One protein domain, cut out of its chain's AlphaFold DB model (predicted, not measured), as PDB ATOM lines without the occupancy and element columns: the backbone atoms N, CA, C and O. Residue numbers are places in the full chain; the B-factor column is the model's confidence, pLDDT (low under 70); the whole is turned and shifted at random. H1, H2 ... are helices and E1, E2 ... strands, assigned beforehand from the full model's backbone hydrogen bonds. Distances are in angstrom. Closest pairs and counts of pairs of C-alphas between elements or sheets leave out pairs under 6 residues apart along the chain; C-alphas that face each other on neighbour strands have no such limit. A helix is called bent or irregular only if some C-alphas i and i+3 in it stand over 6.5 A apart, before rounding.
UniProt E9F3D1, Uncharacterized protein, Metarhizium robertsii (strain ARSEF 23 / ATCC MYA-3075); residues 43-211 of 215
ATOM      1  N   CYS A  43      41.793 -20.103  42.079       86.50
ATOM      2  CA  CYS A  43      40.617 -19.287  42.369       86.50
ATOM      3  C   CYS A  43      40.948 -17.976  43.080       86.50
ATOM      4  O   CYS A  43      40.077 -17.101  43.148       86.50
ATOM      5  N   TRP A  44      42.174 -17.829  43.588       86.94
ATOM      6  CA  TRP A  44      42.612 -16.614  44.260       86.94
ATOM      7  C   TRP A  44      42.738 -15.435  43.296       86.94
ATOM      8  O   TRP A  44      43.227 -15.560  42.168       86.94
ATOM      9  N   ILE A  45      42.318 -14.261  43.772       86.44
ATOM     10  CA  ILE A  45      42.771 -12.994  43.196       86.44
ATOM     11  C   ILE A  45      44.273 -12.862  43.469       86.44
ATOM     12  O   ILE A  45      44.753 -13.166  44.562       86.44
ATOM     13  N   LYS A  46      45.041 -12.469  42.453       83.94
ATOM     14  CA  LYS A  46      46.509 -12.520  42.495       83.94
ATOM     15  C   LYS A  46      47.107 -11.556  43.514       83.94
ATOM     16  O   LYS A  46      48.198 -11.813  44.010       83.94
ATOM     17  N   ASN A  47      46.442 -10.432  43.782       81.06
ATOM     18  CA  ASN A  47      46.938  -9.404  44.695       81.06
ATOM     19  C   ASN A  47      45.837  -8.960  45.664       81.06
ATOM     20  O   ASN A  47      45.336  -7.842  45.543       81.06
ATOM     21  N   VAL A  48      45.483  -9.815  46.630       81.00
ATOM     22  CA  VAL A  48      44.451  -9.521  47.647       81.00
ATOM     23  C   VAL A  48      44.709  -8.175  48.342       81.00
ATOM     24  O   VAL A  48      43.804  -7.352  48.424       81.00
ATOM     25  N   ASP A  49      45.958  -7.888  48.724       79.38
ATOM     26  CA  ASP A  49      46.348  -6.638  49.412       79.38
ATOM     27  C   ASP A  49      46.173  -5.368  48.563       79.38
ATOM     28  O   ASP A  49      46.264  -4.247  49.058       79.38
ATOM     29  N   LYS A  50      45.988  -5.527  47.250       82.94
ATOM     30  CA  LYS A  50      45.789  -4.428  46.296       82.94
ATOM     31  C   LYS A  50      44.444  -4.532  45.591       82.94
ATOM     32  O   LYS A  50      44.241  -3.857  44.579       82.94
ATOM     33  N   ALA A  51      43.565  -5.399  46.083       86.62
ATOM     34  CA  ALA A  51      42.265  -5.601  45.495       86.62
ATOM     35  C   ALA A  51      41.450  -4.305  45.549       86.62
ATOM     36  O   ALA A  51      41.521  -3.519  46.500       86.62
ATOM     37  N   LEU A  52      40.683  -4.084  44.491       87.00
ATOM     38  CA  LEU A  52      39.762  -2.966  44.373       87.00
ATOM     39  C   LEU A  52      38.382  -3.429  44.844       87.00
ATOM     40  O   LEU A  52      37.932  -4.508  44.461       87.00
ATOM     41  N   SER A  53      37.717  -2.630  45.677       86.56
ATOM     42  CA  SER A  53      36.369  -2.913  46.183       86.56
ATOM     43  C   SER A  53      35.738  -1.630  46.730       86.56
ATOM     44  O   SER A  53      36.454  -0.889  47.384       86.56
ATOM     45  N   PRO A  54      34.431  -1.360  46.555       88.88
ATOM     46  CA  PRO A  54      33.476  -2.191  45.835       88.88
ATOM     47  C   PRO A  54      33.598  -1.997  44.320       88.88
ATOM     48  O   PRO A  54      33.757  -0.883  43.814       88.88
ATOM     49  N   CYS A  55      33.474  -3.098  43.588       88.88
ATOM     50  CA  CYS A  55      33.379  -3.111  42.138       88.88
ATOM     51  C   CYS A  55      31.962  -3.457  41.685       88.88
ATOM     52  O   CYS A  55      31.239  -4.229  42.317       88.88
ATOM     53  N   THR A  56      31.588  -2.878  40.552       89.06
ATOM     54  CA  THR A  56      30.354  -3.154  39.823       89.06
ATOM     55  C   THR A  56      30.726  -3.863  38.529       89.06
ATOM     56  O   THR A  56      31.376  -3.256  37.682       89.06
ATOM     57  N   CYS A  57      30.365  -5.135  38.390       87.94
ATOM     58  CA  CYS A  57      30.736  -6.003  37.274       87.94
ATOM     59  C   CYS A  57      29.554  -6.303  36.352       87.94
ATOM     60  O   CYS A  57      28.424  -6.468  36.805       87.94
ATOM     61  N   THR A  58      29.832  -6.434  35.056       86.94
ATOM     62  CA  THR A  58      28.875  -6.856  34.027       86.94
ATOM     63  C   THR A  58      29.499  -7.912  33.121       86.94
ATOM     64  O   THR A  58      30.641  -7.765  32.677       86.94
ATOM     65  N   GLY A  59      28.736  -8.967  32.823       83.69
ATOM     66  CA  GLY A  59      29.218 -10.109  32.044       83.69
ATOM     67  C   GLY A  59      30.361 -10.873  32.721       83.69
ATOM     68  O   GLY A  59      30.665 -10.655  33.888       83.69
ATOM     69  N   GLY A  60      30.990 -11.771  31.965       86.31
ATOM     70  CA  GLY A  60      32.086 -12.617  32.434       86.31
ATOM     71  C   GLY A  60      31.711 -14.094  32.541       86.31
ATOM     72  O   GLY A  60      30.574 -14.500  32.293       86.31
ATOM     73  N   THR A  61      32.700 -14.899  32.902       85.81
ATOM     74  CA  THR A  61      32.610 -16.350  33.058       85.81
ATOM     75  C   THR A  61      32.865 -16.712  34.509       85.81
ATOM     76  O   THR A  61      33.917 -16.388  35.059       85.81
ATOM     77  N   ILE A  62      31.920 -17.398  35.139       84.81
ATOM     78  CA  ILE A  62      32.105 -17.902  36.503       84.81
ATOM     79  C   ILE A  62      32.914 -19.184  36.416       84.81
ATOM     80  O   ILE A  62      32.586 -20.086  35.641       84.81
ATOM     81  N   PHE A  63      33.988 -19.253  37.192       84.62
ATOM     82  CA  PHE A  63      34.866 -20.405  37.163       84.62
ATOM     83  C   PHE A  63      34.299 -21.513  38.067       84.62
ATOM     84  O   PHE A  63      34.135 -21.291  39.270       84.62
ATOM     85  N   PRO A  64      33.970 -22.696  37.517       76.69
ATOM     86  CA  PRO A  64      33.341 -23.764  38.284       76.69
ATOM     87  C   PRO A  64      34.276 -24.261  39.389       76.69
ATOM     88  O   PRO A  64      35.482 -24.384  39.186       76.69
ATOM     89  N   GLY A  65      33.718 -24.539  40.567       79.62
ATOM     90  CA  GLY A  65      34.490 -24.981  41.734       79.62
ATOM     91  C   GLY A  65      35.303 -23.880  42.425       79.62
ATOM     92  O   GLY A  65      35.849 -24.128  43.497       79.62
ATOM     93  N   CYS A  66      35.335 -22.660  41.879       87.19
ATOM     94  CA  CYS A  66      35.973 -21.512  42.509       87.19
ATOM     95  C   CYS A  66      35.000 -20.706  43.353       87.19
ATOM     96  O   CYS A  66      34.723 -19.541  43.053       87.19
ATOM     97  N   HIS A  67      34.499 -21.321  44.419       84.69
ATOM     98  CA  HIS A  67      33.768 -20.572  45.428       84.69
ATOM     99  C   HIS A  67      34.552 -20.526  46.725       84.69
ATOM    100  O   HIS A  67      35.311 -21.433  47.066       84.69
ATOM    101  N   SER A  68      34.370 -19.434  47.441       83.00
ATOM    102  CA  SER A  68      34.944 -19.227  48.757       83.00
ATOM    103  C   SER A  68      33.903 -18.562  49.632       83.00
ATOM    104  O   SER A  68      33.039 -17.838  49.142       83.00
ATOM    105  N   VAL A  69      33.956 -18.832  50.929       81.06
ATOM    106  CA  VAL A  69      33.166 -18.073  51.893       81.06
ATOM    107  C   VAL A  69      34.068 -16.967  52.405       81.06
ATOM    108  O   VAL A  69      35.019 -17.244  53.132       81.06
ATOM    109  N   GLN A  70      33.778 -15.731  52.013       76.31
ATOM    110  CA  GLN A  70      34.456 -14.554  52.536       76.31
ATOM    111  C   GLN A  70      33.471 -13.784  53.399       76.31
ATOM    112  O   GLN A  70      32.368 -13.455  52.970       76.31
ATOM    113  N   TRP A  71      33.856 -13.539  54.651       75.06
ATOM    114  CA  TRP A  71      33.033 -12.795  55.615       75.06
ATOM    115  C   TRP A  71      31.641 -13.398  55.859       75.06
ATOM    116  O   TRP A  71      30.677 -12.687  56.119       75.06
ATOM    117  N   GLY A  72      31.530 -14.725  55.773       80.06
ATOM    118  CA  GLY A  72      30.256 -15.431  55.940       80.06
ATOM    119  C   GLY A  72      29.323 -15.349  54.729       80.06
ATOM    120  O   GLY A  72      28.280 -15.998  54.740       80.06
ATOM    121  N   GLU A  73      29.702 -14.625  53.674       81.12
ATOM    122  CA  GLU A  73      28.992 -14.590  52.397       81.12
ATOM    123  C   GLU A  73      29.732 -15.466  51.360       81.12
ATOM    124  O   GLU A  73      30.968 -15.480  51.307       81.12
ATOM    125  N   PRO A  74      29.017 -16.227  50.515       84.19
ATOM    126  CA  PRO A  74      29.632 -16.985  49.434       84.19
ATOM    127  C   PRO A  74      30.008 -16.064  48.263       84.19
ATOM    128  O   PRO A  74      29.170 -15.336  47.727       84.19
ATOM    129  N   TYR A  75      31.259 -16.146  47.820       88.44
ATOM    130  CA  TYR A  75      31.791 -15.462  46.644       88.44
ATOM    131  C   TYR A  75      32.226 -16.471  45.587       88.44
ATOM    132  O   TYR A  75      32.832 -17.496  45.900       88.44
ATOM    133  N   GLY A  76      31.930 -16.153  44.330       89.44
ATOM    134  CA  GLY A  76      32.359 -16.900  43.161       89.44
ATOM    135  C   GLY A  76      33.434 -16.143  42.411       89.44
ATOM    136  O   GLY A  76      33.364 -14.918  42.267       89.44
ATOM    137  N   THR A  77      34.425 -16.871  41.908       90.75
ATOM    138  CA  THR A  77      35.432 -16.285  41.034       90.75
ATOM    139  C   THR A  77      34.867 -16.086  39.638       90.75
ATOM    140  O   THR A  77      34.431 -17.019  38.966       90.75
ATOM    141  N   VAL A  78      34.941 -14.845  39.188       90.00
ATOM    142  CA  VAL A  78      34.500 -14.364  37.893       90.00
ATOM    143  C   VAL A  78      35.721 -13.980  37.081       90.00
ATOM    144  O   VAL A  78      36.599 -13.256  37.561       90.00
ATOM    145  N   ARG A  79      35.763 -14.454  35.840       89.56
ATOM    146  CA  ARG A  79      36.767 -14.093  34.847       89.56
ATOM    147  C   ARG A  79      36.147 -13.298  33.708       89.56
ATOM    148  O   ARG A  79      34.957 -13.423  33.449       89.56
ATOM    149  N   ASP A  80      36.947 -12.485  33.033       86.31
ATOM    150  CA  ASP A  80      36.561 -11.773  31.802       86.31
ATOM    151  C   ASP A  80      35.329 -10.856  31.959       86.31
ATOM    152  O   ASP A  80      34.627 -10.559  30.992       86.31
ATOM    153  N   ALA A  81      35.044 -10.413  33.186       87.25
ATOM    154  CA  ALA A  81      33.983  -9.455  33.457       87.25
ATOM    155  C   ALA A  81      34.440  -8.031  33.148       87.25
ATOM    156  O   ALA A  81      35.592  -7.660  33.379       87.25
ATOM    157  N   ASN A  82      33.510  -7.205  32.678       87.38
ATOM    158  CA  ASN A  82      33.734  -5.775  32.573       87.38
ATOM    159  C   ASN A  82      33.282  -5.122  33.876       87.38
ATOM    160  O   ASN A  82      32.075  -5.019  34.122       87.38
ATOM    161  N   CYS A  83      34.231  -4.705  34.713       87.62
ATOM    162  CA  CYS A  83      33.902  -4.075  35.982       87.62
ATOM    163  C   CYS A  83      34.377  -2.630  36.077       87.62
ATOM    164  O   CYS A  83      35.272  -2.176  35.375       87.62
ATOM    165  N   THR A  84      33.732  -1.883  36.958       87.62
ATOM    166  CA  THR A  84      34.124  -0.536  37.353       87.62
ATOM    167  C   THR A  84      34.235  -0.523  38.866       87.62
ATOM    168  O   THR A  84      33.273  -0.861  39.554       87.62
ATOM    169  N   CYS A  85      35.406  -0.165  39.375       86.12
ATOM    170  CA  CYS A  85      35.676  -0.108  40.807       86.12
ATOM    171  C   CYS A  85      35.851   1.334  41.263       86.12
ATOM    172  O   CYS A  85      36.335   2.169  40.496       86.12
ATOM    173  N   ASP A  86      35.503   1.609  42.518       81.31
ATOM    174  CA  ASP A  86      35.846   2.880  43.148       81.31
ATOM    175  C   ASP A  86      37.358   2.914  43.463       81.31
ATOM    176  O   ASP A  86      37.824   2.141  44.302       81.31
ATOM    177  N   PRO A  87      38.155   3.774  42.800       68.94
ATOM    178  CA  PRO A  87      39.603   3.816  42.996       68.94
ATOM    179  C   PRO A  87      40.012   4.428  44.343       68.94
ATOM    180  O   PRO A  87      41.164   4.258  44.748       68.94
ATOM    181  N   THR A  88      39.106   5.154  45.013       68.19
ATOM    182  CA  THR A  88      39.353   5.728  46.348       68.19
ATOM    183  C   THR A  88      39.209   4.689  47.449       68.19
ATOM    184  O   THR A  88      39.819   4.811  48.507       68.19
ATOM    185  N   SER A  89      38.480   3.617  47.148       63.22
ATOM    186  CA  SER A  89      38.296   2.463  48.005       63.22
ATOM    187  C   SER A  89      39.292   1.371  47.602       63.22
ATOM    188  O   SER A  89      38.964   0.309  47.077       63.22
ATOM    189  N   THR A  90      40.579   1.646  47.798       57.62
ATOM    190  CA  THR A  90      41.511   0.536  48.030       57.62
ATOM    191  C   THR A  90      41.150  -0.084  49.370       57.62
ATOM    192  O   THR A  90      40.881   0.658  50.313       57.62
ATOM    193  N   VAL A  91      41.150  -1.417  49.461       56.03
ATOM    194  CA  VAL A  91      41.020  -2.138  50.736       56.03
ATOM    195  C   VAL A  91      42.250  -1.793  51.581       56.03
ATOM    196  O   VAL A  91      43.253  -2.495  51.559       56.03
ATOM    197  N   LEU A  92      42.234  -0.631  52.236       48.44
ATOM    198  CA  LEU A  92      43.352  -0.141  53.043       48.44
ATOM    199  C   LEU A  92      43.400  -0.845  54.395       48.44
ATOM    200  O   LEU A  92      44.444  -0.866  55.042       48.44
ATOM    201  N   SER A  93      42.310  -1.497  54.782       54.34
ATOM    202  CA  SER A  93      42.301  -2.429  55.887       54.34
ATOM    203  C   SER A  93      41.152  -3.419  55.716       54.34
ATOM    204  O   SER A  93      40.065  -3.091  55.236       54.34
ATOM    205  N   MET A  94      41.398  -4.662  56.122       52.72
ATOM    206  CA  MET A  94      40.382  -5.710  56.222       52.72
ATOM    207  C   MET A  94      39.248  -5.295  57.186       52.72
ATOM    208  O   MET A  94      38.146  -5.818  57.098       52.72
ATOM    209  N   GLU A  95      39.505  -4.314  58.057       54.75
ATOM    210  CA  GLU A  95      38.569  -3.735  59.020       54.75
ATOM    211  C   GLU A  95      37.616  -2.701  58.401       54.75
ATOM    212  O   GLU A  95      36.463  -2.667  58.802       54.75
ATOM    213  N   ASP A  96      38.004  -1.919  57.388       53.34
ATOM    214  CA  ASP A  96      37.095  -0.938  56.753       53.34
ATOM    215  C   ASP A  96      35.963  -1.606  55.952       53.34
ATOM    216  O   ASP A  96      34.869  -1.055  55.801       53.34
ATOM    217  N   VAL A  97      36.195  -2.832  55.477       51.69
ATOM    218  CA  VAL A  97      35.159  -3.677  54.860       51.69
ATOM    219  C   VAL A  97      34.202  -4.248  55.922       51.69
ATOM    220  O   VAL A  97      33.050  -4.543  55.607       51.69
ATOM    221  N   LEU A  98      34.652  -4.368  57.181       49.38
ATOM    222  CA  LEU A  98      33.979  -5.095  58.271       49.38
ATOM    223  C   LEU A  98      33.413  -4.217  59.397       49.38
ATOM    224  O   LEU A  98      32.551  -4.669  60.144       49.38
ATOM    225  N   GLY A  99      33.904  -2.990  59.547       42.81
ATOM    226  CA  GLY A  99      33.647  -2.115  60.694       42.81
ATOM    227  C   GLY A  99      32.600  -1.038  60.437       42.81
ATOM    228  O   GLY A  99      32.233  -0.299  61.349       42.81
ATOM    229  N   GLY A 100      32.093  -0.939  59.207       45.22
ATOM    230  CA  GLY A 100      30.905  -0.149  58.941       45.22
ATOM    231  C   GLY A 100      29.703  -0.861  59.542       45.22
ATOM    232  O   GLY A 100      29.322  -1.914  59.041       45.22
ATOM    233  N   ASP A 101      29.109  -0.261  60.570       44.59
ATOM    234  CA  ASP A 101      27.816  -0.573  61.196       44.59
ATOM    235  C   ASP A 101      26.664  -0.447  60.163       44.59
ATOM    236  O   ASP A 101      25.714   0.327  60.299       44.59
ATOM    237  N   ARG A 102      26.783  -1.137  59.022       48.78
ATOM    238  CA  ARG A 102      25.744  -1.253  58.010       48.78
ATOM    239  C   ARG A 102      24.740  -2.222  58.594       48.78
ATOM    240  O   ARG A 102      24.946  -3.433  58.583       48.78
ATOM    241  N   GLY A 103      23.669  -1.658  59.146       37.09
ATOM    242  CA  GLY A 103      22.521  -2.424  59.601       37.09
ATOM    243  C   GLY A 103      22.081  -3.458  58.548       37.09
ATOM    244  O   GLY A 103      22.331  -3.265  57.356       37.09
ATOM    245  N   PRO A 104      21.418  -4.547  58.969       38.19
ATOM    246  CA  PRO A 104      21.161  -5.763  58.180       38.19
ATOM    247  C   PRO A 104      20.284  -5.611  56.911       38.19
ATOM    248  O   PRO A 104      19.756  -6.601  56.412       38.19
ATOM    249  N   GLU A 105      20.104  -4.409  56.357       40.34
ATOM    250  CA  GLU A 105      19.076  -4.120  55.351       40.34
ATOM    251  C   GLU A 105      19.510  -3.292  54.134       40.34
ATOM    252  O   GLU A 105      18.694  -3.119  53.227       40.34
ATOM    253  N   GLU A 106      20.774  -2.869  53.988       40.66
ATOM    254  CA  GLU A 106      21.267  -2.540  52.635       40.66
ATOM    255  C   GLU A 106      21.573  -3.837  51.884       40.66
ATOM    256  O   GLU A 106      22.704  -4.169  51.535       40.66
ATOM    257  N   SER A 107      20.498  -4.599  51.664       40.19
ATOM    258  CA  SER A 107      20.451  -5.758  50.800       40.19
ATOM    259  C   SER A 107      20.965  -5.308  49.449       40.19
ATOM    260  O   SER A 107      20.341  -4.505  48.757       40.19
ATOM    261  N   VAL A 108      22.136  -5.817  49.122       43.50
ATOM    262  CA  VAL A 108      22.746  -5.826  47.812       43.50
ATOM    263  C   VAL A 108      21.685  -5.869  46.703       43.50
ATOM    264  O   VAL A 108      21.025  -6.881  46.453       43.50
ATOM    265  N   LYS A 109      21.450  -4.707  46.085       41.38
ATOM    266  CA  LYS A 109      20.419  -4.541  45.067       41.38
ATOM    267  C   LYS A 109      21.016  -5.007  43.753       41.38
ATOM    268  O   LYS A 109      21.914  -4.381  43.211       41.38
ATOM    269  N   ALA A 110      20.458  -6.069  43.188       45.16
ATOM    270  CA  ALA A 110      20.489  -6.216  41.742       45.16
ATOM    271  C   ALA A 110      19.676  -5.061  41.164       45.16
ATOM    272  O   ALA A 110      18.446  -5.103  41.107       45.16
ATOM    273  N   SER A 111      20.356  -3.965  40.851       42.50
ATOM    274  CA  SER A 111      19.718  -2.862  40.169       42.50
ATOM    275  C   SER A 111      19.609  -3.266  38.708       42.50
ATOM    276  O   SER A 111      20.596  -3.240  37.975       42.50
ATOM    277  N   ASN A 112      18.401  -3.642  38.278       48.50
ATOM    278  CA  ASN A 112      18.031  -3.519  36.873       48.50
ATOM    279  C   ASN A 112      18.093  -2.026  36.556       48.50
ATOM    280  O   ASN A 112      17.097  -1.308  36.660       48.50
ATOM    281  N   ARG A 113      19.288  -1.524  36.242       52.16
ATOM    282  CA  ARG A 113      19.397  -0.229  35.598       52.16
ATOM    283  C   ARG A 113      18.820  -0.444  34.216       52.16
ATOM    284  O   ARG A 113      19.455  -1.047  33.364       52.16
ATOM    285  N   GLN A 114      17.599   0.013  33.993       48.50
ATOM    286  CA  GLN A 114      17.198   0.275  32.625       48.50
ATOM    287  C   GLN A 114      18.164   1.332  32.095       48.50
ATOM    288  O   GLN A 114      18.466   2.319  32.776       48.50
ATOM    289  N   ASP A 115      18.734   1.090  30.920       51.41
ATOM    290  CA  ASP A 115      19.418   2.168  30.225       51.41
ATOM    291  C   ASP A 115      18.422   3.322  29.960       51.41
ATOM    292  O   ASP A 115      17.205   3.145  30.084       51.41
ATOM    293  N   PRO A 116      18.891   4.529  29.609       46.53
ATOM    294  CA  PRO A 116      18.003   5.655  29.307       46.53
ATOM    295  C   PRO A 116      16.970   5.366  28.201       46.53
ATOM    296  O   PRO A 116      16.033   6.140  28.029       46.53
ATOM    297  N   ASN A 117      17.135   4.269  27.453       55.06
ATOM    298  CA  ASN A 117      16.244   3.812  26.393       55.06
ATOM    299  C   ASN A 117      15.293   2.688  26.850       55.06
ATOM    300  O   ASN A 117      14.618   2.094  26.007       55.06
ATOM    301  N   GLY A 118      15.235   2.373  28.148       55.62
ATOM    302  CA  GLY A 118      14.347   1.353  28.705       55.62
ATOM    303  C   GLY A 118      14.774  -0.085  28.407       55.62
ATOM    304  O   GLY A 118      13.967  -0.995  28.587       55.62
ATOM    305  N   ARG A 119      16.005  -0.318  27.933       50.28
ATOM    306  CA  ARG A 119      16.515  -1.682  27.743       50.28
ATOM    307  C   ARG A 119      17.045  -2.200  29.066       50.28
ATOM    308  O   ARG A 119      17.744  -1.473  29.777       50.28
ATOM    309  N   ASP A 120      16.742  -3.456  29.365       54.53
ATOM    310  CA  ASP A 120      17.370  -4.164  30.474       54.53
ATOM    311  C   ASP A 120      18.891  -4.126  30.269       54.53
ATOM    312  O   ASP A 120      19.404  -4.660  29.280       54.53
ATOM    313  N   GLN A 121      19.620  -3.428  31.150       51.59
ATOM    314  CA  GLN A 121      21.077  -3.513  31.126       51.59
ATOM    315  C   GLN A 121      21.505  -4.944  31.445       51.59
ATOM    316  O   GLN A 121      20.805  -5.650  32.179       51.59
ATOM    317  N   PRO A 122      22.665  -5.372  30.918       57.09
ATOM    318  CA  PRO A 122      23.255  -6.633  31.322       57.09
ATOM    319  C   PRO A 122      23.348  -6.697  32.843       57.09
ATOM    320  O   PRO A 122      23.718  -5.714  33.483       57.09
ATOM    321  N   GLU A 123      22.963  -7.845  33.397       71.38
ATOM    322  CA  GLU A 123      22.835  -8.051  34.837       71.38
ATOM    323  C   GLU A 123      24.102  -7.578  35.555       71.38
ATOM    324  O   GLU A 123      25.206  -8.082  35.329       71.38
ATOM    325  N   VAL A 124      23.919  -6.556  36.384       81.81
ATOM    326  CA  VAL A 124      24.990  -5.893  37.112       81.81
ATOM    327  C   VAL A 124      25.175  -6.601  38.450       81.81
ATOM    328  O   VAL A 124      24.218  -6.748  39.213       81.81
ATOM    329  N   VAL A 125      26.407  -7.010  38.749       85.94
ATOM    330  CA  VAL A 125      26.781  -7.553  40.058       85.94
ATOM    331  C   VAL A 125      27.566  -6.498  40.820       85.94
ATOM    332  O   VAL A 125      28.633  -6.058  40.393       85.94
ATOM    333  N   GLU A 126      27.014  -6.061  41.945       87.31
ATOM    334  CA  GLU A 126      27.622  -5.067  42.827       87.31
ATOM    335  C   GLU A 126      28.410  -5.748  43.958       87.31
ATOM    336  O   GLU A 126      28.183  -6.919  44.274       87.31
ATOM    337  N   ARG A 127      29.301  -4.987  44.609       89.00
ATOM    338  CA  ARG A 127      30.172  -5.446  45.712       89.00
ATOM    339  C   ARG A 127      31.173  -6.535  45.310       89.00
ATOM    340  O   ARG A 127      31.613  -7.309  46.153       89.00
ATOM    341  N   CYS A 128      31.549  -6.598  44.035       90.19
ATOM    342  CA  CYS A 128      32.651  -7.457  43.622       90.19
ATOM    343  C   CYS A 128      33.991  -6.909  44.128       90.19
ATOM    344  O   CYS A 128      34.137  -5.710  44.375       90.19
ATOM    345  N   ILE A 129      34.975  -7.792  44.227       90.88
ATOM    346  CA  ILE A 129      36.341  -7.503  44.651       90.88
ATOM    347  C   ILE A 129      37.258  -7.960  43.538       90.88
ATOM    348  O   ILE A 129      37.296  -9.146  43.230       90.88
ATOM    349  N   CYS A 130      37.968  -7.038  42.904       90.69
ATOM    350  CA  CYS A 130      38.710  -7.340  41.686       90.69
ATOM    351  C   CYS A 130      40.211  -7.132  41.848       90.69
ATOM    352  O   CYS A 130      40.652  -6.232  42.567       90.69
ATOM    353  N   ASP A 131      40.993  -7.928  41.116       87.94
ATOM    354  CA  ASP A 131      42.414  -7.658  40.933       87.94
ATOM    355  C   ASP A 131      42.596  -6.257  40.300       87.94
ATOM    356  O   ASP A 131      41.846  -5.872  39.390       87.94
ATOM    357  N   PRO A 132      43.605  -5.482  40.727       83.00
ATOM    358  CA  PRO A 132      43.949  -4.240  40.049       83.00
ATOM    359  C   PRO A 132      44.440  -4.537  38.617       83.00
ATOM    360  O   PRO A 132      44.997  -5.614  38.380       83.00
ATOM    361  N   PRO A 133      44.280  -3.603  37.658       79.19
ATOM    362  CA  PRO A 133      44.758  -3.788  36.288       79.19
ATOM    363  C   PRO A 133      46.231  -4.205  36.236       79.19
ATOM    364  O   PRO A 133      47.068  -3.694  36.982       79.19
ATOM    365  N   ALA A 134      46.562  -5.112  35.313       69.38
ATOM    366  CA  ALA A 134      47.939  -5.524  35.067       69.38
ATOM    367  C   ALA A 134      48.721  -4.374  34.404       69.38
ATOM    368  O   ALA A 134      48.696  -4.209  33.188       69.38
ATOM    369  N   GLY A 135      49.405  -3.564  35.210       65.12
ATOM    370  CA  GLY A 135      50.194  -2.425  34.744       65.12
ATOM    371  C   GLY A 135      50.574  -1.494  35.892       65.12
ATOM    372  O   GLY A 135      50.039  -1.599  36.996       65.12
ATOM    373  N   LYS A 136      51.530  -0.589  35.660       51.41
ATOM    374  CA  LYS A 136      51.763   0.514  36.601       51.41
ATOM    375  C   LYS A 136      50.501   1.378  36.610       51.41
ATOM    376  O   LYS A 136      49.939   1.624  35.550       51.41
ATOM    377  N   ARG A 137      50.051   1.810  37.796       54.25
ATOM    378  CA  ARG A 137      49.115   2.936  37.906       54.25
ATOM    379  C   ARG A 137      49.772   4.090  37.162       54.25
ATOM    380  O   ARG A 137      50.738   4.662  37.659       54.25
ATOM    381  N   ASP A 138      49.285   4.392  35.974       49.47
ATOM    382  CA  ASP A 138      49.490   5.718  35.439       49.47
ATOM    383  C   ASP A 138      48.654   6.615  36.360       49.47
ATOM    384  O   ASP A 138      47.465   6.353  36.547       49.47
ATOM    385  N   ASP A 139      49.272   7.615  36.994       53.59
ATOM    386  CA  ASP A 139      48.660   8.586  37.929       53.59
ATOM    387  C   ASP A 139      47.556   9.459  37.277       53.59
ATOM    388  O   ASP A 139      47.241  10.560  37.723       53.59
ATOM    389  N   SER A 140      46.958   8.984  36.186       49.44
ATOM    390  CA  SER A 140      45.817   9.587  35.524       49.44
ATOM    391  C   SER A 140      44.611   9.542  36.459       49.44
ATOM    392  O   SER A 140      43.912   8.538  36.579       49.44
ATOM    393  N   THR A 141      44.355  10.677  37.098       47.75
ATOM    394  CA  THR A 141      43.208  10.984  37.962       47.75
ATOM    395  C   THR A 141      41.849  10.962  37.252       47.75
ATOM    396  O   THR A 141      40.831  11.248  37.878       47.75
ATOM    397  N   ASP A 142      41.794  10.615  35.966       47.41
ATOM    398  CA  ASP A 142      40.558  10.574  35.193       47.41
ATOM    399  C   ASP A 142      40.090   9.133  34.918       47.41
ATOM    400  O   ASP A 142      40.562   8.468  34.003       47.41
ATOM    401  N   LYS A 143      39.054   8.750  35.679       53.00
ATOM    402  CA  LYS A 143      37.925   7.873  35.303       53.00
ATOM    403  C   LYS A 143      38.197   6.367  35.188       53.00
ATOM    404  O   LYS A 143      38.895   5.907  34.300       53.00
ATOM    405  N   SER A 144      37.494   5.616  36.046       51.81
ATOM    406  CA  SER A 144      37.278   4.161  36.005       51.81
ATOM    407  C   SER A 144      38.522   3.328  35.703       51.81
ATOM    408  O   SER A 144      38.826   3.030  34.551       51.81
ATOM    409  N   ALA A 145      39.189   2.856  36.758       52.78
ATOM    410  CA  ALA A 145      40.146   1.771  36.606       52.78
ATOM    411  C   ALA A 145      39.415   0.568  35.996       52.78
ATOM    412  O   ALA A 145      38.465   0.070  36.600       52.78
ATOM    413  N   VAL A 146      39.838   0.136  34.805       55.34
ATOM    414  CA  VAL A 146      39.433  -1.148  34.228       55.34
ATOM    415  C   VAL A 146      40.119  -2.209  35.084       55.34
ATOM    416  O   VAL A 146      41.346  -2.304  35.039       55.34
ATOM    417  N   PRO A 147      39.398  -2.937  35.943       58.38
ATOM    418  CA  PRO A 147      40.010  -3.931  36.800       58.38
ATOM    419  C   PRO A 147      40.530  -5.087  35.953       58.38
ATOM    420  O   PRO A 147      40.106  -5.301  34.814       58.38
ATOM    421  N   ALA A 148      41.491  -5.818  36.505       61.44
ATOM    422  CA  ALA A 148      42.000  -7.005  35.852       61.44
ATOM    423  C   ALA A 148      40.910  -8.072  35.712       61.44
ATOM    424  O   ALA A 148      39.833  -8.015  36.301       61.44
ATOM    425  N   THR A 149      41.251  -9.085  34.931       69.62
ATOM    426  CA  THR A 149      40.376 -10.153  34.461       69.62
ATOM    427  C   THR A 149      39.745 -10.999  35.564       69.62
ATOM    428  O   THR A 149      38.963 -11.868  35.218       69.62
ATOM    429  N   ASN A 150      40.078 -10.809  36.848       88.06
ATOM    430  CA  ASN A 150      39.662 -11.694  37.937       88.06
ATOM    431  C   ASN A 150      38.974 -10.900  39.040       88.06
ATOM    432  O   ASN A 150      39.575 -10.004  39.636       88.06
ATOM    433  N   CYS A 151      37.746 -11.291  39.347       91.25
ATOM    434  CA  CYS A 151      36.969 -10.724  40.431       91.25
ATOM    435  C   CYS A 151      36.365 -11.830  41.288       91.25
ATOM    436  O   CYS A 151      36.023 -12.899  40.793       91.25
ATOM    437  N   TRP A 152      36.183 -11.560  42.568       92.00
ATOM    438  CA  TRP A 152      35.282 -12.292  43.439       92.00
ATOM    439  C   TRP A 152      33.979 -11.521  43.524       92.00
ATOM    440  O   TRP A 152      33.964 -10.368  43.945       92.00
ATOM    441  N   CYS A 153      32.882 -12.143  43.116       91.06
ATOM    442  CA  CYS A 153      31.560 -11.535  43.156       91.06
ATOM    443  C   CYS A 153      30.629 -12.351  44.060       91.06
ATOM    444  O   CYS A 153      30.762 -13.577  44.090       91.06
ATOM    445  N   PRO A 154      29.681 -11.720  44.775       88.69
ATOM    446  CA  PRO A 154      28.748 -12.457  45.620       88.69
ATOM    447  C   PRO A 154      27.945 -13.481  44.799       88.69
ATOM    448  O   PRO A 154      27.277 -13.119  43.825       88.69
ATOM    449  N   MET A 155      27.981 -14.753  45.208       81.62
ATOM    450  CA  MET A 155      27.272 -15.863  44.541       81.62
ATOM    451  C   MET A 155      25.762 -15.687  44.566       81.62
ATOM    452  O   MET A 155      25.059 -16.185  43.695       81.62
ATOM    453  N   GLU A 156      25.264 -14.914  45.527       76.50
ATOM    454  CA  GLU A 156      23.845 -14.648  45.693       76.50
ATOM    455  C   GLU A 156      23.144 -14.167  44.414       76.50
ATOM    456  O   GLU A 156      21.957 -14.420  44.210       76.50
ATOM    457  N   PHE A 157      23.867 -13.442  43.559       71.56
ATOM    458  CA  PHE A 157      23.362 -12.984  42.269       71.56
ATOM    459  C   PHE A 157      23.427 -14.052  41.185       71.56
ATOM    460  O   PHE A 157      22.565 -14.090  40.309       71.56
ATOM    461  N   LEU A 158      24.457 -14.889  41.239       69.81
ATOM    462  CA  LEU A 158      24.755 -15.892  40.228       69.81
ATOM    463  C   LEU A 158      23.752 -17.041  40.317       69.81
ATOM    464  O   LEU A 158      23.125 -17.381  39.313       69.81
ATOM    465  N   ASP A 159      23.488 -17.526  41.531       74.88
ATOM    466  CA  ASP A 159      22.510 -18.593  41.762       74.88
ATOM    467  C   ASP A 159      21.099 -18.143  41.356       74.88
ATOM    468  O   ASP A 159      20.307 -18.913  40.813       74.88
ATOM    469  N   ALA A 160      20.759 -16.871  41.598       77.75
ATOM    470  CA  ALA A 160      19.470 -16.298  41.210       77.75
ATOM    471  C   ALA A 160      19.272 -16.272  39.690       77.75
ATOM    472  O   ALA A 160      18.140 -16.409  39.224       77.75
ATOM    473  N   LYS A 161      20.356 -16.124  38.922       74.69
ATOM    474  CA  LYS A 161      20.315 -16.126  37.462       74.69
ATOM    475  C   LYS A 161      20.063 -17.521  36.903       74.69
ATOM    476  O   LYS A 161      19.158 -17.675  36.089       74.69
ATOM    477  N   GLU A 162      20.843 -18.517  37.325       76.88
ATOM    478  CA  GLU A 162      20.613 -19.906  36.897       76.88
ATOM    479  C   GLU A 162      19.210 -20.348  37.285       76.88
ATOM    480  O   GLU A 162      18.463 -20.866  36.456       76.88
ATOM    481  N   CYS A 163      18.814 -20.020  38.515       84.12
ATOM    482  CA  CYS A 163      17.474 -20.289  38.981       84.12
ATOM    483  C   CYS A 163      16.419 -19.628  38.091       84.12
ATOM    484  O   CYS A 163      15.470 -20.299  37.711       84.12
ATOM    485  N   ARG A 164      16.589 -18.355  37.704       82.69
ATOM    486  CA  ARG A 164      15.687 -17.652  36.779       82.69
ATOM    487  C   ARG A 164      15.647 -18.304  35.399       82.69
ATOM    488  O   ARG A 164      14.562 -18.428  34.849       82.69
ATOM    489  N   ALA A 165      16.786 -18.732  34.861       81.44
ATOM    490  CA  ALA A 165      16.841 -19.420  33.577       81.44
ATOM    491  C   ALA A 165      16.101 -20.768  33.623       81.44
ATOM    492  O   ALA A 165      15.344 -21.074  32.705       81.44
ATOM    493  N   ASP A 166      16.260 -21.553  34.692       84.38
ATOM    494  CA  ASP A 166      15.473 -22.775  34.915       84.38
ATOM    495  C   ASP A 166      13.977 -22.459  34.979       84.38
ATOM    496  O   ASP A 166      13.156 -23.153  34.387       84.38
ATOM    497  N   LEU A 167      13.634 -21.379  35.673       86.69
ATOM    498  CA  LEU A 167      12.281 -20.864  35.836       86.69
ATOM    499  C   LEU A 167      11.669 -20.490  34.473       86.69
ATOM    500  O   LEU A 167      10.579 -20.976  34.159       86.69
ATOM    501  N   ASP A 168      12.391 -19.726  33.646       85.31
ATOM    502  CA  ASP A 168      11.958 -19.273  32.315       85.31
ATOM    503  C   ASP A 168      11.813 -20.454  31.340       85.31
ATOM    504  O   ASP A 168      10.922 -20.467  30.489       85.31
ATOM    505  N   ASN A 169      12.674 -21.468  31.475       86.00
ATOM    506  CA  ASN A 169      12.629 -22.694  30.676       86.00
ATOM    507  C   ASN A 169      11.633 -23.731  31.215       86.00
ATOM    508  O   ASN A 169      11.300 -24.699  30.522       86.00
ATOM    509  N   SER A 170      11.153 -23.565  32.447       86.69
ATOM    510  CA  SER A 170      10.156 -24.450  33.031       86.69
ATOM    511  C   SER A 170       8.777 -24.192  32.414       86.69
ATOM    512  O   SER A 170       8.446 -23.096  31.973       86.69
ATOM    513  N   GLN A 171       7.900 -25.197  32.444       89.50
ATOM    514  CA  GLN A 171       6.484 -24.994  32.100       89.50
ATOM    515  C   GLN A 171       5.697 -24.290  33.224       89.50
ATOM    516  O   GLN A 171       4.467 -24.204  33.168       89.50
ATOM    517  N   LEU A 172       6.374 -23.829  34.281       90.38
ATOM    518  CA  LEU A 172       5.729 -23.207  35.423       90.38
ATOM    519  C   LEU A 172       5.407 -21.745  35.124       90.38
ATOM    520  O   LEU A 172       6.186 -20.995  34.542       90.38
ATOM    521  N   ARG A 173       4.249 -21.291  35.599       90.44
ATOM    522  CA  ARG A 173       3.885 -19.878  35.515       90.44
ATOM    523  C   ARG A 173       4.667 -19.088  36.558       90.44
ATOM    524  O   ARG A 173       4.280 -19.077  37.727       90.44
ATOM    525  N   HIS A 174       5.713 -18.381  36.126       87.50
ATOM    526  CA  HIS A 174       6.565 -17.512  36.958       87.50
ATOM    527  C   HIS A 174       5.810 -16.761  38.048       87.50
ATOM    528  O   HIS A 174       6.117 -16.870  39.234       87.50
ATOM    529  N   ARG A 175       4.776 -16.018  37.646       87.38
ATOM    530  CA  ARG A 175       4.003 -15.171  38.554       87.38
ATOM    531  C   ARG A 175       3.301 -15.975  39.647       87.38
ATOM    532  O   ARG A 175       3.232 -15.520  40.784       87.38
ATOM    533  N   GLU A 176       2.791 -17.157  39.316       91.31
ATOM    534  CA  GLU A 176       2.091 -18.030  40.263       91.31
ATOM    535  C   GLU A 176       3.080 -18.687  41.232       91.31
ATOM    536  O   GLU A 176       2.843 -18.655  42.441       91.31
ATOM    537  N   VAL A 177       4.214 -19.189  40.724       91.38
ATOM    538  CA  VAL A 177       5.296 -19.752  41.549       91.38
ATOM    539  C   VAL A 177       5.808 -18.705  42.528       91.38
ATOM    540  O   VAL A 177       5.789 -18.935  43.734       91.38
ATOM    541  N   CYS A 178       6.183 -17.526  42.036       91.31
ATOM    542  CA  CYS A 178       6.734 -16.462  42.865       91.31
ATOM    543  C   CYS A 178       5.731 -15.906  43.879       91.31
ATOM    544  O   CYS A 178       6.106 -15.611  45.015       91.31
ATOM    545  N   LYS A 179       4.450 -15.788  43.506       91.62
ATOM    546  CA  LYS A 179       3.392 -15.373  44.435       91.62
ATOM    547  C   LYS A 179       3.230 -16.385  45.565       91.62
ATOM    548  O   LYS A 179       3.234 -15.985  46.725       91.62
ATOM    549  N   LYS A 180       3.125 -17.673  45.229       90.62
ATOM    550  CA  LYS A 180       2.974 -18.747  46.215       90.62
ATOM    551  C   LYS A 180       4.201 -18.845  47.119       90.62
ATOM    552  O   LYS A 180       4.075 -18.875  48.333       90.62
ATOM    553  N   PHE A 181       5.391 -18.788  46.534       90.50
ATOM    554  CA  PHE A 181       6.647 -18.869  47.264       90.50
ATOM    555  C   PHE A 181       6.820 -17.726  48.279       90.50
ATOM    556  O   PHE A 181       7.198 -17.970  49.422       90.50
ATOM    557  N   LYS A 182       6.469 -16.483  47.911       87.19
ATOM    558  CA  LYS A 182       6.485 -15.345  48.851       87.19
ATOM    559  C   LYS A 182       5.433 -15.445  49.957       87.19
ATOM    560  O   LYS A 182       5.658 -14.895  51.033       87.19
ATOM    561  N   GLN A 183       4.291 -16.075  49.683       89.50
ATOM    562  CA  GLN A 183       3.233 -16.285  50.674       89.50
ATOM    563  C   GLN A 183       3.636 -17.355  51.689       89.50
ATOM    564  O   GLN A 183       3.533 -17.119  52.889       89.50
ATOM    565  N   ASP A 184       4.139 -18.485  51.197       91.06
ATOM    566  CA  ASP A 184       4.436 -19.655  52.020       91.06
ATOM    567  C   ASP A 184       5.791 -19.533  52.744       91.06
ATOM    568  O   ASP A 184       5.983 -20.176  53.772       91.06
ATOM    569  N   LYS A 185       6.725 -18.713  52.221       88.31
ATOM    570  CA  LYS A 185       8.108 -18.522  52.716       88.31
ATOM    571  C   LYS A 185       8.764 -19.838  53.163       88.31
ATOM    572  O   LYS A 185       9.176 -19.961  54.318       88.31
ATOM    573  N   PRO A 186       8.827 -20.844  52.279       87.25
ATOM    574  CA  PRO A 186       9.238 -22.170  52.695       87.25
ATOM    575  C   PRO A 186      10.740 -22.203  53.009       87.25
ATOM    576  O   PRO A 186      11.545 -21.616  52.292       87.25
ATOM    577  N   GLU A 187      11.127 -22.951  54.044       87.06
ATOM    578  CA  GLU A 187      12.542 -23.175  54.391       87.06
ATOM    579  C   GLU A 187      13.260 -24.097  53.391       87.06
ATOM    580  O   GLU A 187      14.487 -24.093  53.309       87.06
ATOM    581  N   LYS A 188      12.504 -24.894  52.619       88.81
ATOM    582  CA  LYS A 188      13.008 -25.811  51.582       88.81
ATOM    583  C   LYS A 188      12.086 -25.824  50.362       88.81
ATOM    584  O   LYS A 188      10.873 -25.671  50.499       88.81
ATOM    585  N   LEU A 189      12.644 -26.041  49.169       89.06
ATOM    586  CA  LEU A 189      11.841 -26.251  47.962       89.06
ATOM    587  C   LEU A 189      11.093 -27.585  48.061       89.06
ATOM    588  O   LEU A 189      11.624 -28.570  48.568       89.06
ATOM    589  N   SER A 190       9.848 -27.619  47.582       92.31
ATOM    590  CA  SER A 190       9.119 -28.884  47.480       92.31
ATOM    591  C   SER A 190       9.778 -29.778  46.431       92.31
ATOM    592  O   SER A 190      10.277 -29.273  45.430       92.31
ATOM    593  N   ASP A 191       9.711 -31.101  46.589       91.69
ATOM    594  CA  ASP A 191      10.332 -32.047  45.644       91.69
ATOM    595  C   ASP A 191       9.882 -31.827  44.194       91.69
ATOM    596  O   ASP A 191      10.640 -32.032  43.248       91.69
ATOM    597  N   SER A 192       8.630 -31.400  44.010       90.81
ATOM    598  CA  SER A 192       8.090 -31.081  42.686       90.81
ATOM    599  C   SER A 192       8.747 -29.838  42.092       90.81
ATOM    600  O   SER A 192       9.060 -29.820  40.905       90.81
ATOM    601  N   LEU A 193       8.969 -28.813  42.918       90.19
ATOM    602  CA  LEU A 193       9.604 -27.568  42.510       90.19
ATOM    603  C   LEU A 193      11.110 -27.758  42.306       90.19
ATOM    604  O   LEU A 193      11.621 -27.314  41.290       90.19
ATOM    605  N   GLN A 194      11.787 -28.496  43.190       92.38
ATOM    606  CA  GLN A 194      13.198 -28.860  43.037       92.38
ATOM    607  C   GLN A 194      13.434 -29.682  41.763       92.38
ATOM    608  O   GLN A 194      14.427 -29.488  41.076       92.38
ATOM    609  N   ARG A 195      12.511 -30.588  41.405       89.31
ATOM    610  CA  ARG A 195      12.610 -31.362  40.157       89.31
ATOM    611  C   ARG A 195      12.423 -30.494  38.913       89.31
ATOM    612  O   ARG A 195      13.027 -30.778  37.886       89.31
ATOM    613  N   ALA A 196      11.555 -29.489  38.991       90.25
ATOM    614  CA  ALA A 196      11.318 -28.558  37.892       90.25
ATOM    615  C   ALA A 196      12.426 -27.502  37.765       90.25
ATOM    616  O   ALA A 196      12.657 -27.006  36.670       90.25
ATOM    617  N   LEU A 197      13.081 -27.173  38.880       91.44
ATOM    618  CA  LEU A 197      14.080 -26.122  39.012       91.44
ATOM    619  C   LEU A 197      15.337 -26.685  39.700       91.44
ATOM    620  O   LEU A 197      15.589 -26.382  40.871       91.44
ATOM    621  N   PRO A 198      16.089 -27.566  39.021       84.25
ATOM    622  CA  PRO A 198      17.179 -28.316  39.637       84.25
ATOM    623  C   PRO A 198      18.304 -27.426  40.171       84.25
ATOM    624  O   PRO A 198      18.918 -27.802  41.168       84.25
ATOM    625  N   ASN A 199      18.530 -26.253  39.571       82.31
ATOM    626  CA  ASN A 199      19.580 -25.318  39.980       82.31
ATOM    627  C   ASN A 199      19.066 -24.230  40.943       82.31
ATOM    628  O   ASN A 199      19.818 -23.367  41.391       82.31
ATOM    629  N   CYS A 200      17.776 -24.249  41.292       83.81
ATOM    630  CA  CYS A 200      17.233 -23.331  42.284       83.81
ATOM    631  C   CYS A 200      17.443 -23.853  43.710       83.81
ATOM    632  O   CYS A 200      17.236 -25.027  44.020       83.81
ATOM    633  N   THR A 201      17.736 -22.923  44.612       85.56
ATOM    634  CA  THR A 201      17.612 -23.055  46.063       85.56
ATOM    635  C   THR A 201      16.511 -22.107  46.550       85.56
ATOM    636  O   THR A 201      16.031 -21.251  45.803       85.56
ATOM    637  N   VAL A 202      16.091 -22.217  47.816       84.06
ATOM    638  CA  VAL A 202      15.138 -21.257  48.418       84.06
ATOM    639  C   VAL A 202      15.648 -19.824  48.288       84.06
ATOM    640  O   VAL A 202      14.884 -18.911  47.970       84.06
ATOM    641  N   PHE A 203      16.948 -19.631  48.492       79.19
ATOM    642  CA  PHE A 203      17.579 -18.326  48.427       79.19
ATOM    643  C   PHE A 203      17.602 -17.773  46.994       79.19
ATOM    644  O   PHE A 203      17.117 -16.661  46.760       79.19
ATOM    645  N   SER A 204      18.063 -18.560  46.014       82.56
ATOM    646  CA  SER A 204      18.099 -18.098  44.624       82.56
ATOM    647  C   SER A 204      16.709 -17.878  44.036       82.56
ATOM    648  O   SER A 204      16.497 -16.888  43.333       82.56
ATOM    649  N   LEU A 205      15.727 -18.702  44.416       85.94
ATOM    650  CA  LEU A 205      14.332 -18.517  44.021       85.94
ATOM    651  C   LEU A 205      13.709 -17.267  44.656       85.94
ATOM    652  O   LEU A 205      13.007 -16.520  43.973       85.94
ATOM    653  N   THR A 206      13.995 -16.985  45.934       84.31
ATOM    654  CA  THR A 206      13.555 -15.743  46.603       84.31
ATOM    655  C   THR A 206      13.997 -14.522  45.803       84.31
ATOM    656  O   THR A 206      13.200 -13.614  45.541       84.31
ATOM    657  N   ARG A 207      15.266 -14.517  45.384       80.19
ATOM    658  CA  ARG A 207      15.866 -13.409  44.645       80.19
ATOM    659  C   ARG A 207      15.344 -13.340  43.213       80.19
ATOM    660  O   ARG A 207      14.912 -12.263  42.811       80.19
ATOM    661  N   ALA A 208      15.253 -14.457  42.490       83.75
ATOM    662  CA  ALA A 208      14.628 -14.509  41.162       83.75
ATOM    663  C   ALA A 208      13.192 -13.941  41.188       83.75
ATOM    664  O   ALA A 208      12.804 -13.121  40.355       83.75
ATOM    665  N   CYS A 209      12.421 -14.270  42.227       85.75
ATOM    666  CA  CYS A 209      11.059 -13.777  42.424       85.75
ATOM    667  C   CYS A 209      10.954 -12.330  42.930       85.75
ATOM    668  O   CYS A 209       9.853 -11.763  42.973       85.75
ATOM    669  N   SER A 210      12.061 -11.704  43.332       79.94
ATOM    670  CA  SER A 210      12.079 -10.279  43.677       79.94
ATOM    671  C   SER A 210      11.901  -9.390  42.440       79.94
ATOM    672  O   SER A 210      11.276  -8.335  42.551       79.94
ATOM    673  N   PHE A 211      12.320  -9.868  41.262       67.25
ATOM    674  CA  PHE A 211      12.236  -9.136  39.994       67.25
ATOM    675  C   PHE A 211      10.841  -9.173  39.353       67.25
ATOM    676  O   PHE A 211      10.418  -8.188  38.768       67.25
TER     677      PHE A 211
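This is residues 43 to 211 of the 215 residues of an uncharacterized protein of Metarhizium robertsii (strain ARSEF 23 / ATCC MYA-3075) (UniProt E9F3D1). Two lobes stand end to end: a strongly twisted six-stranded sheet folded back on itself, and a smaller lobe of helices H2, H3 and H4 around the far part of H1, which leads out from the sheet. Two long loops, residues 86 to 123 and 131 to 149, belong to the strand lobe, and residues 99 to 107 of the first stick out free. The printed part has 169 residues with six named strands, then four named helices, E1 to E6 and H1 to H4. The sheet's order is E2, E3, E6, E5, E1, E4, all antiparallel; the class is mixed, helices and strands, with under half of the residues in named elements. The whole is compact, with a radius of gyration of the C-alphas of 17.8 A and spans of 55 by 37 by 31 A.

E1, residues 52 to 58, begins at C-alpha 52 (39.762, -2.966, 44.373) and is 15.5 A long. E2, residues 60 to 70, spans 20.3 A and bends by 91 degrees at residue 64. E3 is residues 73 to 79, 19.2 A; E4 is residues 82 to 85. E5 is residues 124 to 130, 14.5 A; E6 is residues 150 to 154. H1, residues 155 to 169, spans 21.3 A from C-alpha 155 at (27.272, -15.863, 44.541). H2 is residues 174 to 184, 15.4 A; H3 is residues 191 to 196. H4, residues 202 to 211, is 15.0 A long and ends at C-alpha 211 (12.236, -9.136, 39.994).

The sheet is a folded sheet, one sheet bent back into two leaves: E2, E3 and E6 face E1 and E4, with E5 as the hinge. N 56 and O 84 of E1 and E4 are 2.8 A apart, N 55 and O 128 of E1 and E5 2.8 A, and N 152 and O 129 of E6 and E5 2.7 A, each within hydrogen-bond range. So are N 78 and O 151 of E3 and E6, 2.7 A, and N 75 and O 68 of the hairpin E2 and E3, 2.8 A. H1 is on the sheet but only grazes it, with residues 155 to 158; the closest C-alphas of E3 and H1 are Tyr 75 and Met 155, 5.0 A. H1 and H4 touch, about perpendicular at 73 degrees, with the C-alphas of Ala 160 and Ser 204 closest at 4.1 A. H2 and H4 touch at a steep tilt of 57 degrees, opposite ways, with the C-alphas of Cys 178 and Cys 209 closest at 5.1 A. H3 is close to H1 but not clearly touching: the closest C-alphas, of Asp 166 and Ala 196, are 7.7 A apart. H2, H3 and H4 are not on the sheet. Every O i to N i+4 pair is within hydrogen-bond range in H2 and H3, but 10 of 11 in H1 and 5 of 6 in H4.

The two C-alphas farthest apart, of Asp 139 and Ser 192, are 56.9 A apart. The printed part has no cut. The links E4 to E5 and E5 to E6 are long. The mean pLDDT of the printed part is 75.0; residues 87 to 122, 134 to 149, 158 and 211 are under 70.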